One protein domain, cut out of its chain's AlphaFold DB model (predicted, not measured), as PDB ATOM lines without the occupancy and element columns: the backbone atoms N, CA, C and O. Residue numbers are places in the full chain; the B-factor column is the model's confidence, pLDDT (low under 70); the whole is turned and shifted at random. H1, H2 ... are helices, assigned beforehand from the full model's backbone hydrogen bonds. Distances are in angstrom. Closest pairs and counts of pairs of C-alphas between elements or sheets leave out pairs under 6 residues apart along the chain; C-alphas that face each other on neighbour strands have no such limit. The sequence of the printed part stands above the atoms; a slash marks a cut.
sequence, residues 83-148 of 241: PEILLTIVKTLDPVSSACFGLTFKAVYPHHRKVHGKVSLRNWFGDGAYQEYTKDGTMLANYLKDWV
ATOM      1  N   PRO A  83      36.521   7.367 -33.949       94.75
ATOM      2  CA  PRO A  83      36.015   6.841 -32.679       94.75
ATOM      3  C   PRO A  83      36.454   7.641 -31.444       94.75
ATOM      4  O   PRO A  83      35.709   7.729 -30.469       94.75
ATOM      5  N   GLU A  84      37.639   8.250 -31.479       96.00
ATOM      6  CA  GLU A  84      38.199   9.072 -30.402       96.00
ATOM      7  C   GLU A  84      37.377  10.350 -30.195       96.00
ATOM      8  O   GLU A  84      37.113  10.758 -29.059       96.00
ATOM      9  N   ILE A  85      36.907  10.952 -31.293       96.56
ATOM     10  CA  ILE A  85      36.058  12.145 -31.259       96.56
ATOM     11  C   ILE A  85      34.663  11.772 -30.763       96.56
ATOM     12  O   ILE A  85      34.133  12.442 -29.877       96.56
ATOM     13  N   LEU A  86      34.093  10.664 -31.249       95.69
ATOM     14  CA  LEU A  86      32.804  10.158 -30.764       95.69
ATOM     15  C   LEU A  86      32.838   9.854 -29.261       95.69
ATOM     16  O   LEU A  86      31.912  10.213 -28.534       95.69
ATOM     17  N   LEU A  87      33.919   9.239 -28.776       96.38
ATOM     18  CA  LEU A  87      34.121   8.988 -27.352       96.38
ATOM     19  C   LEU A  87      34.217  10.292 -26.552       96.38
ATOM     20  O   LEU A  87      33.661  10.373 -25.459       96.38
ATOM     21  N   THR A  88      34.907  11.300 -27.089       97.31
ATOM     22  CA  THR A  88      35.015  12.622 -26.456       97.31
ATOM     23  C   THR A  88      33.645  13.286 -26.333       97.31
ATOM     24  O   THR A  88      33.285  13.702 -25.237       97.31
ATOM     25  N   ILE A  89      32.837  13.281 -27.400       96.81
ATOM     26  CA  ILE A  89      31.452  13.788 -27.380       96.81
ATOM     27  C   ILE A  89      30.620  13.044 -26.328       96.81
ATOM     28  O   ILE A  89      29.920  13.649 -25.528       96.81
ATOM     29  N   VAL A  90      30.703  11.713 -26.286       97.25
ATOM     30  CA  VAL A  90      29.956  10.914 -25.303       97.25
ATOM     31  C   VAL A  90      30.346  11.252 -23.864       97.25
ATOM     32  O   VAL A  90      29.470  11.244 -23.001       97.25
ATOM     33  N   LYS A  91      31.630  11.525 -23.598       97.25
ATOM     34  CA  LYS A  91      32.137  11.887 -22.265       97.25
ATOM     35  C   LYS A  91      31.678  13.264 -21.795       97.25
ATOM     36  O   LYS A  91      31.600  13.469 -20.590       97.25
ATOM     37  N   THR A  92      31.423  14.197 -22.711       96.81
ATOM     38  CA  THR A  92      30.952  15.544 -22.360       96.81
ATOM     39  C   THR A  92      29.441  15.612 -22.172       96.81
ATOM     40  O   THR A  92      28.959  16.513 -21.493       96.81
ATOM     41  N   LEU A  93      28.689  14.671 -22.750       95.75
ATOM     42  CA  LEU A  93      27.248  14.544 -22.538       95.75
ATOM     43  C   LEU A  93      26.944  13.861 -21.199       95.75
ATOM     44  O   LEU A  93      27.590  12.877 -20.831       95.75
ATOM     45  N   ASP A  94      25.901  14.325 -20.511       94.69
ATOM     46  CA  ASP A  94      25.335  13.623 -19.361       94.69
ATOM     47  C   ASP A  94      24.732  12.264 -19.788       94.69
ATOM     48  O   ASP A  94      24.450  12.047 -20.976       94.69
ATOM     49  N   PRO A  95      24.486  11.334 -18.849       95.19
ATOM     50  CA  PRO A  95      23.978  10.008 -19.183       95.19
ATOM     51  C   PRO A  95      22.671  10.012 -19.994       95.19
ATOM     52  O   PRO A  95      22.514   9.169 -20.877       95.19
ATOM     53  N   VAL A  96      21.743  10.943 -19.736       94.56
ATOM     54  CA  VAL A  96      20.444  11.005 -20.424       94.56
ATOM     55  C   VAL A  96      20.628  11.506 -21.851       94.56
ATOM     56  O   VAL A  96      20.222  10.810 -22.786       94.56
ATOM     57  N   SER A  97      21.307  12.640 -22.050       95.19
ATOM     58  CA  SER A  97      21.571  13.155 -23.404       95.19
ATOM     59  C   SER A  97      22.425  12.188 -24.216       95.19
ATOM     60  O   SER A  97      22.176  11.973 -25.403       95.19
ATOM     61  N   SER A  98      23.401  11.543 -23.575       96.12
ATOM     62  CA  SER A  98      24.246  10.529 -24.199       96.12
ATOM     63  C   SER A  98      23.444   9.293 -24.627       96.12
ATOM     64  O   SER A  98      23.675   8.757 -25.714       96.12
ATOM     65  N   ALA A  99      22.466   8.859 -23.821       96.06
ATOM     66  CA  ALA A  99      21.568   7.764 -24.181       96.06
ATOM     67  C   ALA A  99      20.689   8.142 -25.382       96.06
ATOM     68  O   ALA A  99      20.636   7.386 -26.352       96.06
ATOM     69  N   CYS A 100      20.067   9.327 -25.366       95.06
ATOM     70  CA  CYS A 100      19.290   9.842 -26.499       95.06
ATOM     71  C   CYS A 100      20.139   9.918 -27.776       95.06
ATOM     72  O   CYS A 100      19.719   9.442 -28.833       95.06
ATOM     73  N   PHE A 101      21.371  10.425 -27.677       94.81
ATOM     74  CA  PHE A 101      22.302  10.487 -28.801       94.81
ATOM     75  C   PHE A 101      22.645   9.088 -29.335       94.81
ATOM     76  O   PHE A 101      22.533   8.837 -30.537       94.81
ATOM     77  N   GLY A 102      22.948   8.134 -28.453       94.31
ATOM     78  CA  GLY A 102      23.191   6.740 -28.832       94.31
ATOM     79  C   GLY A 102      21.980   6.046 -29.471       94.31
ATOM     80  O   GLY A 102      22.160   5.194 -30.341       94.31
ATOM     81  N   LEU A 103      20.755   6.424 -29.091       93.00
ATOM     82  CA  LEU A 103      19.524   5.916 -29.701       93.00
ATOM     83  C   LEU A 103      19.271   6.514 -31.093       93.00
ATOM     84  O   LEU A 103      18.840   5.780 -31.981       93.00
ATOM     85  N   THR A 104      19.590   7.797 -31.323       91.94
ATOM     86  CA  THR A 104      19.551   8.374 -32.686       91.94
ATOM     87  C   THR A 104      20.596   7.750 -33.604       91.94
ATOM     88  O   THR A 104      20.361   7.584 -34.803       91.94
ATOM     89  N   PHE A 105      21.761   7.401 -33.051       92.00
ATOM     90  CA  PHE A 105      22.900   6.961 -33.833       92.00
ATOM     91  C   PHE A 105      23.562   5.711 -33.249       92.00
ATOM     92  O   PHE A 105      24.431   5.757 -32.378       92.00
ATOM     93  N   LYS A 106      23.195   4.560 -33.825       91.75
ATOM     94  CA  LYS A 106      23.587   3.224 -33.352       91.75
ATOM     95  C   LYS A 106      25.100   3.016 -33.196       91.75
ATOM     96  O   LYS A 106      25.498   2.255 -32.320       91.75
ATOM     97  N   ALA A 107      25.943   3.672 -34.001       91.81
ATOM     98  CA  ALA A 107      27.400   3.524 -33.887       91.81
ATOM     99  C   ALA A 107      27.977   4.207 -32.633       91.81
ATOM    100  O   ALA A 107      29.038   3.815 -32.163       91.81
ATOM    101  N   VAL A 108      27.266   5.181 -32.055       94.94
ATOM    102  CA  VAL A 108      27.659   5.835 -30.798       94.94
ATOM    103  C   VAL A 108      27.241   5.028 -29.570       94.94
ATOM    104  O   VAL A 108      27.879   5.123 -28.523       94.94
ATOM    105  N   TYR A 109      26.222   4.174 -29.683       94.56
ATOM    106  CA  TYR A 109      25.700   3.423 -28.541       94.56
ATOM    107  C   TYR A 109      26.747   2.553 -27.802       94.56
ATOM    108  O   TYR A 109      26.744   2.552 -26.568       94.56
ATOM    109  N   PRO A 110      27.695   1.862 -28.474       95.62
ATOM    110  CA  PRO A 110      28.795   1.175 -27.791       95.62
ATOM    111  C   PRO A 110      29.673   2.114 -26.953       95.62
ATOM    112  O   PRO A 110      30.062   1.755 -25.840       95.62
ATOM    113  N   HIS A 111      29.953   3.322 -27.454       96.06
ATOM    114  CA  HIS A 111      30.724   4.332 -26.729       96.06
ATOM    115  C   HIS A 111      29.950   4.841 -25.510       96.06
ATOM    116  O   HIS A 111      30.508   4.865 -24.415       96.06
ATOM    117  N   HIS A 112      28.657   5.149 -25.671       96.31
ATOM    118  CA  HIS A 112      27.763   5.498 -24.563       96.31
ATOM    119  C   HIS A 112      27.798   4.437 -23.458       96.31
ATOM    120  O   HIS A 112      28.106   4.744 -22.310       96.31
ATOM    121  N   ARG A 113      27.570   3.168 -23.819       96.12
ATOM    122  CA  ARG A 113      27.545   2.052 -22.866       96.12
ATOM    123  C   ARG A 113      28.875   1.880 -22.128       96.12
ATOM    124  O   ARG A 113      28.874   1.470 -20.974       96.12
ATOM    125  N   LYS A 114      30.002   2.163 -22.791       96.38
ATOM    126  CA  LYS A 114      31.341   2.086 -22.187       96.38
ATOM    127  C   LYS A 114      31.576   3.191 -21.154       96.38
ATOM    128  O   LYS A 114      32.249   2.935 -20.164       96.38
ATOM    129  N   VAL A 115      31.061   4.397 -21.397       97.19
ATOM    130  CA  VAL A 115      31.283   5.568 -20.531       97.19
ATOM    131  C   VAL A 115      30.257   5.642 -19.399       97.19
ATOM    132  O   VAL A 115      30.641   5.770 -18.244       97.19
ATOM    133  N   HIS A 116      28.969   5.531 -19.723       96.25
ATOM    134  CA  HIS A 116      27.859   5.775 -18.791       96.25
ATOM    135  C   HIS A 116      27.183   4.493 -18.288       96.25
ATOM    136  O   HIS A 116      26.387   4.527 -17.352       96.25
ATOM    137  N   GLY A 117      27.480   3.341 -18.895       95.88
ATOM    138  CA  GLY A 117      26.862   2.069 -18.530       95.88
ATOM    139  C   GLY A 117      25.422   1.932 -19.031       95.88
ATOM    140  O   GLY A 117      25.113   2.223 -20.186       95.88
ATOM    141  N   LYS A 118      24.541   1.395 -18.178       95.12
ATOM    142  CA  LYS A 118      23.100   1.294 -18.451       95.12
ATOM    143  C   LYS A 118      22.392   2.495 -17.831       95.12
ATOM    144  O   LYS A 118      22.455   2.669 -16.619       95.12
ATOM    145  N   VAL A 119      21.653   3.244 -18.642       93.69
ATOM    146  CA  VAL A 119      20.832   4.369 -18.179       93.69
ATOM    147  C   VAL A 119      19.391   3.899 -17.983       93.69
ATOM    148  O   VAL A 119      18.784   3.308 -18.877       93.69
ATOM    149  N   SER A 120      18.855   4.106 -16.782       92.75
ATOM    150  CA  SER A 120      17.458   3.830 -16.449       92.75
ATOM    151  C   SER A 120      16.555   4.925 -17.007       92.75
ATOM    152  O   SER A 120      16.939   6.087 -17.083       92.75
ATOM    153  N   LEU A 121      15.293   4.589 -17.281       92.94
ATOM    154  CA  LEU A 121      14.268   5.587 -17.595       92.94
ATOM    155  C   LEU A 121      14.034   6.596 -16.455       92.94
ATOM    156  O   LEU A 121      13.449   7.646 -16.705       92.94
ATOM    157  N   ARG A 122      14.484   6.292 -15.223       89.69
ATOM    158  CA  ARG A 122      14.438   7.226 -14.086       89.69
ATOM    159  C   ARG A 122      15.585   8.241 -14.070       89.69
ATOM    160  O   ARG A 122      15.496   9.217 -13.336       89.69
ATOM    161  N   ASN A 123      16.660   8.020 -14.826       89.88
ATOM    162  CA  ASN A 123      17.762   8.975 -14.845       89.88
ATOM    163  C   ASN A 123      17.261  10.336 -15.338       89.88
ATOM    164  O   ASN A 123      16.540  10.406 -16.334       89.88
ATOM    165  N   TRP A 124      17.636  11.385 -14.617       87.50
ATOM    166  CA  TRP A 124      17.323  12.768 -14.938       87.50
ATOM    167  C   TRP A 124      18.524  13.459 -15.576       87.50
ATOM    168  O   TRP A 124      19.671  13.040 -15.406       87.50
ATOM    169  N   PHE A 125      18.238  14.536 -16.291       82.81
ATOM    170  CA  PHE A 125      19.221  15.498 -16.756       82.81
ATOM    171  C   PHE A 125      19.314  16.659 -15.746       82.81
ATOM    172  O   PHE A 125      18.289  17.248 -15.391       82.81
ATOM    173  N   GLY A 126      20.536  16.980 -15.296       80.19
ATOM    174  CA  GLY A 126      20.849  18.081 -14.368       80.19
ATOM    175  C   GLY A 126      21.087  17.675 -12.900       80.19
ATOM    176  O   GLY A 126      20.907  16.521 -12.525       80.19
ATOM    177  N   ASP A 127      21.465  18.647 -12.063       69.94
ATOM    178  CA  ASP A 127      21.759  18.488 -10.618       69.94
ATOM    179  C   ASP A 127      20.509  18.596  -9.713       69.94
ATOM    180  O   ASP A 127      20.584  18.913  -8.526       69.94
ATOM    181  N   GLY A 128      19.317  18.365 -10.267       62.59
ATOM    182  CA  GLY A 128      18.059  18.542  -9.540       62.59
ATOM    183  C   GLY A 128      17.866  17.525  -8.411       62.59
ATOM    184  O   GLY A 128      17.926  16.320  -8.631       62.59
ATOM    185  N   ALA A 129      17.553  18.010  -7.204       60.22
ATOM    186  CA  ALA A 129      17.253  17.177  -6.032       60.22
ATOM    187  C   ALA A 129      15.861  16.504  -6.073       60.22
ATOM    188  O   ALA A 129      15.559  15.653  -5.233       60.22
ATOM    189  N   TYR A 130      15.001  16.868  -7.029       61.66
ATOM    190  CA  TYR A 130      13.651  16.317  -7.135       61.66
ATOM    191  C   TYR A 130      13.673  14.945  -7.812       61.66
ATOM    192  O   TYR A 130      13.955  14.817  -9.000       61.66
ATOM    193  N   GLN A 131      13.359  13.908  -7.033       69.19
ATOM    194  CA  GLN A 131      13.407  12.511  -7.475       69.19
ATOM    195  C   GLN A 131      12.067  11.949  -7.977       69.19
ATOM    196  O   GLN A 131      11.958  10.731  -8.200       69.19
ATOM    197  N   GLU A 132      11.056  12.808  -8.084       78.81
ATOM    198  CA  GLU A 132       9.699  12.453  -8.484       78.81
ATOM    199  C   GLU A 132       9.487  12.664  -9.981       78.81
ATOM    200  O   GLU A 132      10.111  13.513 -10.614       78.81
ATOM    201  N   TYR A 133       8.617  11.834 -10.552       80.88
ATOM    202  CA  TYR A 133       8.261  11.927 -11.957       80.88
ATOM    203  C   TYR A 133       7.368  13.142 -12.201       80.88
ATOM    204  O   TYR A 133       6.336  13.286 -11.550       80.88
ATOM    205  N   THR A 134       7.727  13.958 -13.188       81.12
ATOM    206  CA  THR A 134       6.881  15.035 -13.718       81.12
ATOM    207  C   THR A 134       6.790  14.904 -15.239       81.12
ATOM    208  O   THR A 134       7.758  14.475 -15.871       81.12
ATOM    209  N   LYS A 135       5.647  15.268 -15.840       79.81
ATOM    210  CA  LYS A 135       5.381  15.196 -17.298       79.81
ATOM    211  C   LYS A 135       6.471  15.830 -18.139       79.81
ATOM    212  O   LYS A 135       7.004  15.220 -19.060       79.81
ATOM    213  N   ASP A 136       6.783  17.062 -17.760       83.19
ATOM    214  CA  ASP A 136       7.696  17.961 -18.454       83.19
ATOM    215  C   ASP A 136       9.066  17.976 -17.768       83.19
ATOM    216  O   ASP A 136       9.892  18.864 -17.978       83.19
ATOM    217  N   GLY A 137       9.307  16.988 -16.903       86.06
ATOM    218  CA  GLY A 137      10.571  16.816 -16.214       86.06
ATOM    219  C   GLY A 137      11.690  16.404 -17.155       86.06
ATOM    220  O   GLY A 137      11.487  15.993 -18.297       86.06
ATOM    221  N   THR A 138      12.900  16.401 -16.623       89.06
ATOM    222  CA  THR A 138      14.115  16.122 -17.389       89.06
ATOM    223  C   THR A 138      14.517  14.642 -17.360       89.06
ATOM    224  O   THR A 138      15.684  14.301 -17.552       89.06
ATOM    225  N   MET A 139      13.575  13.731 -17.094       91.12
ATOM    226  CA  MET A 139      13.835  12.289 -17.042       91.12
ATOM    227  C   MET A 139      13.970  11.696 -18.444       91.12
ATOM    228  O   MET A 139      13.255  12.091 -19.362       91.12
ATOM    229  N   LEU A 140      14.814  10.669 -18.602       93.31
ATOM    230  CA  LEU A 140      14.957   9.948 -19.873       93.31
ATOM    231  C   LEU A 140      13.602   9.456 -20.409       93.31
ATOM    232  O   LEU A 140      13.359   9.509 -21.610       93.31
ATOM    233  N   ALA A 141      12.697   9.021 -19.528       93.25
ATOM    234  CA  ALA A 141      11.338   8.645 -19.910       93.25
ATOM    235  C   ALA A 141      10.579   9.748 -20.670       93.25
ATOM    236  O   ALA A 141       9.858   9.430 -21.613       93.25
ATOM    237  N   ASN A 142      10.756  11.016 -20.291       91.38
ATOM    238  CA  ASN A 142      10.053  12.141 -20.907       91.38
ATOM    239  C   ASN A 142      10.591  12.425 -22.305       91.38
ATOM    240  O   ASN A 142       9.809  12.505 -23.246       91.38
ATOM    241  N   TYR A 143      11.915  12.429 -22.476       92.31
ATOM    242  CA  TYR A 143      12.530  12.578 -23.799       92.31
ATOM    243  C   TYR A 143      12.167  11.444 -24.764       92.31
ATOM    244  O   TYR A 143      12.092  11.651 -25.972       92.31
ATOM    245  N   LEU A 144      11.930  10.236 -24.244       93.69
ATOM    246  CA  LEU A 144      11.546   9.088 -25.062       93.69
ATOM    247  C   LEU A 144      10.040   8.999 -25.331       93.69
ATOM    248  O   LEU A 144       9.646   8.212 -26.190       93.69
ATOM    249  N   LYS A 145       9.196   9.776 -24.637       91.31
ATOM    250  CA  LYS A 145       7.723   9.701 -24.735       91.31
ATOM    251  C   LYS A 145       7.241   9.852 -26.180       91.31
ATOM    252  O   LYS A 145       6.378   9.086 -26.601       91.31
ATOM    253  N   ASP A 146       7.875  10.740 -26.943       90.19
ATOM    254  CA  ASP A 146       7.541  11.006 -28.348       90.19
ATOM    255  C   ASP A 146       8.068   9.940 -29.318       90.19
ATOM    256  O   ASP A 146       7.566   9.791 -30.431       90.19
ATOM    257  N   TRP A 147       9.088   9.182 -28.911       92.19
ATOM    258  CA  TRP A 147       9.709   8.147 -29.744       92.19
ATOM    259  C   TRP A 147       9.067   6.779 -29.528       92.19
ATOM    260  O   TRP A 147       9.162   5.888 -30.375       92.19
ATOM    261  N   VAL A 148       8.431   6.581 -28.374       92.94
ATOM    262  CA  VAL A 148       7.740   5.340 -28.048       92.94
ATOM    263  C   VAL A 148       6.380   5.300 -28.766       92.94
ATOM    264  O   VAL A 148       5.649   6.288 -28.772       92.94
TER     265      VAL A 148
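What this domain is: This is residues 83 to 148 of the 241 residues of an uncharacterized protein of Hyaloscypha variabilis F (UniProt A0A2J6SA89). Helices H2 and H3 form a hairpin with H1 packed on H3 at a steep tilt, and short H4 packs on H2 at the other end, reached by a long loop. The 66 printed residues, all helix in class, hold H1, H2, H3 and H4 in that order, with no named strand. The whole is compact, radius of gyration of the C-alphas 12.1 A, spanning 36 by 26 by 15 A.

How they stand to each other: Start at H1, residues 83 to 92, which touches H3, residues 109 to 116, at C-alphas 87 and 111, 5.8 A apart. H2, residues 95 to 104, runs opposite ways to H3 at a shallow tilt of 3 degrees; their closest C-alphas, 102 and 109, are 4.2 A apart. H4, residues 140 to 144, touches H2 at C-alphas 140 and 96, 5.6 A apart, and is apart from H1 and H3. In H1, H2, H3 and H4 every O i to N i+4 pair is within hydrogen-bond range.

Where its parts are: Find C-alpha 83 at (36.015, 6.841, -32.679); H1 runs 14.4 A from there, H2 14.3 A, H3 10.3 A. H4 ends at C-alpha 144, (11.546, 9.088, -25.062).

The domain as a whole: The printed part has no cut. The link of residues 117 to 139 is long; within it, residues 127 to 131 have pLDDT under 70.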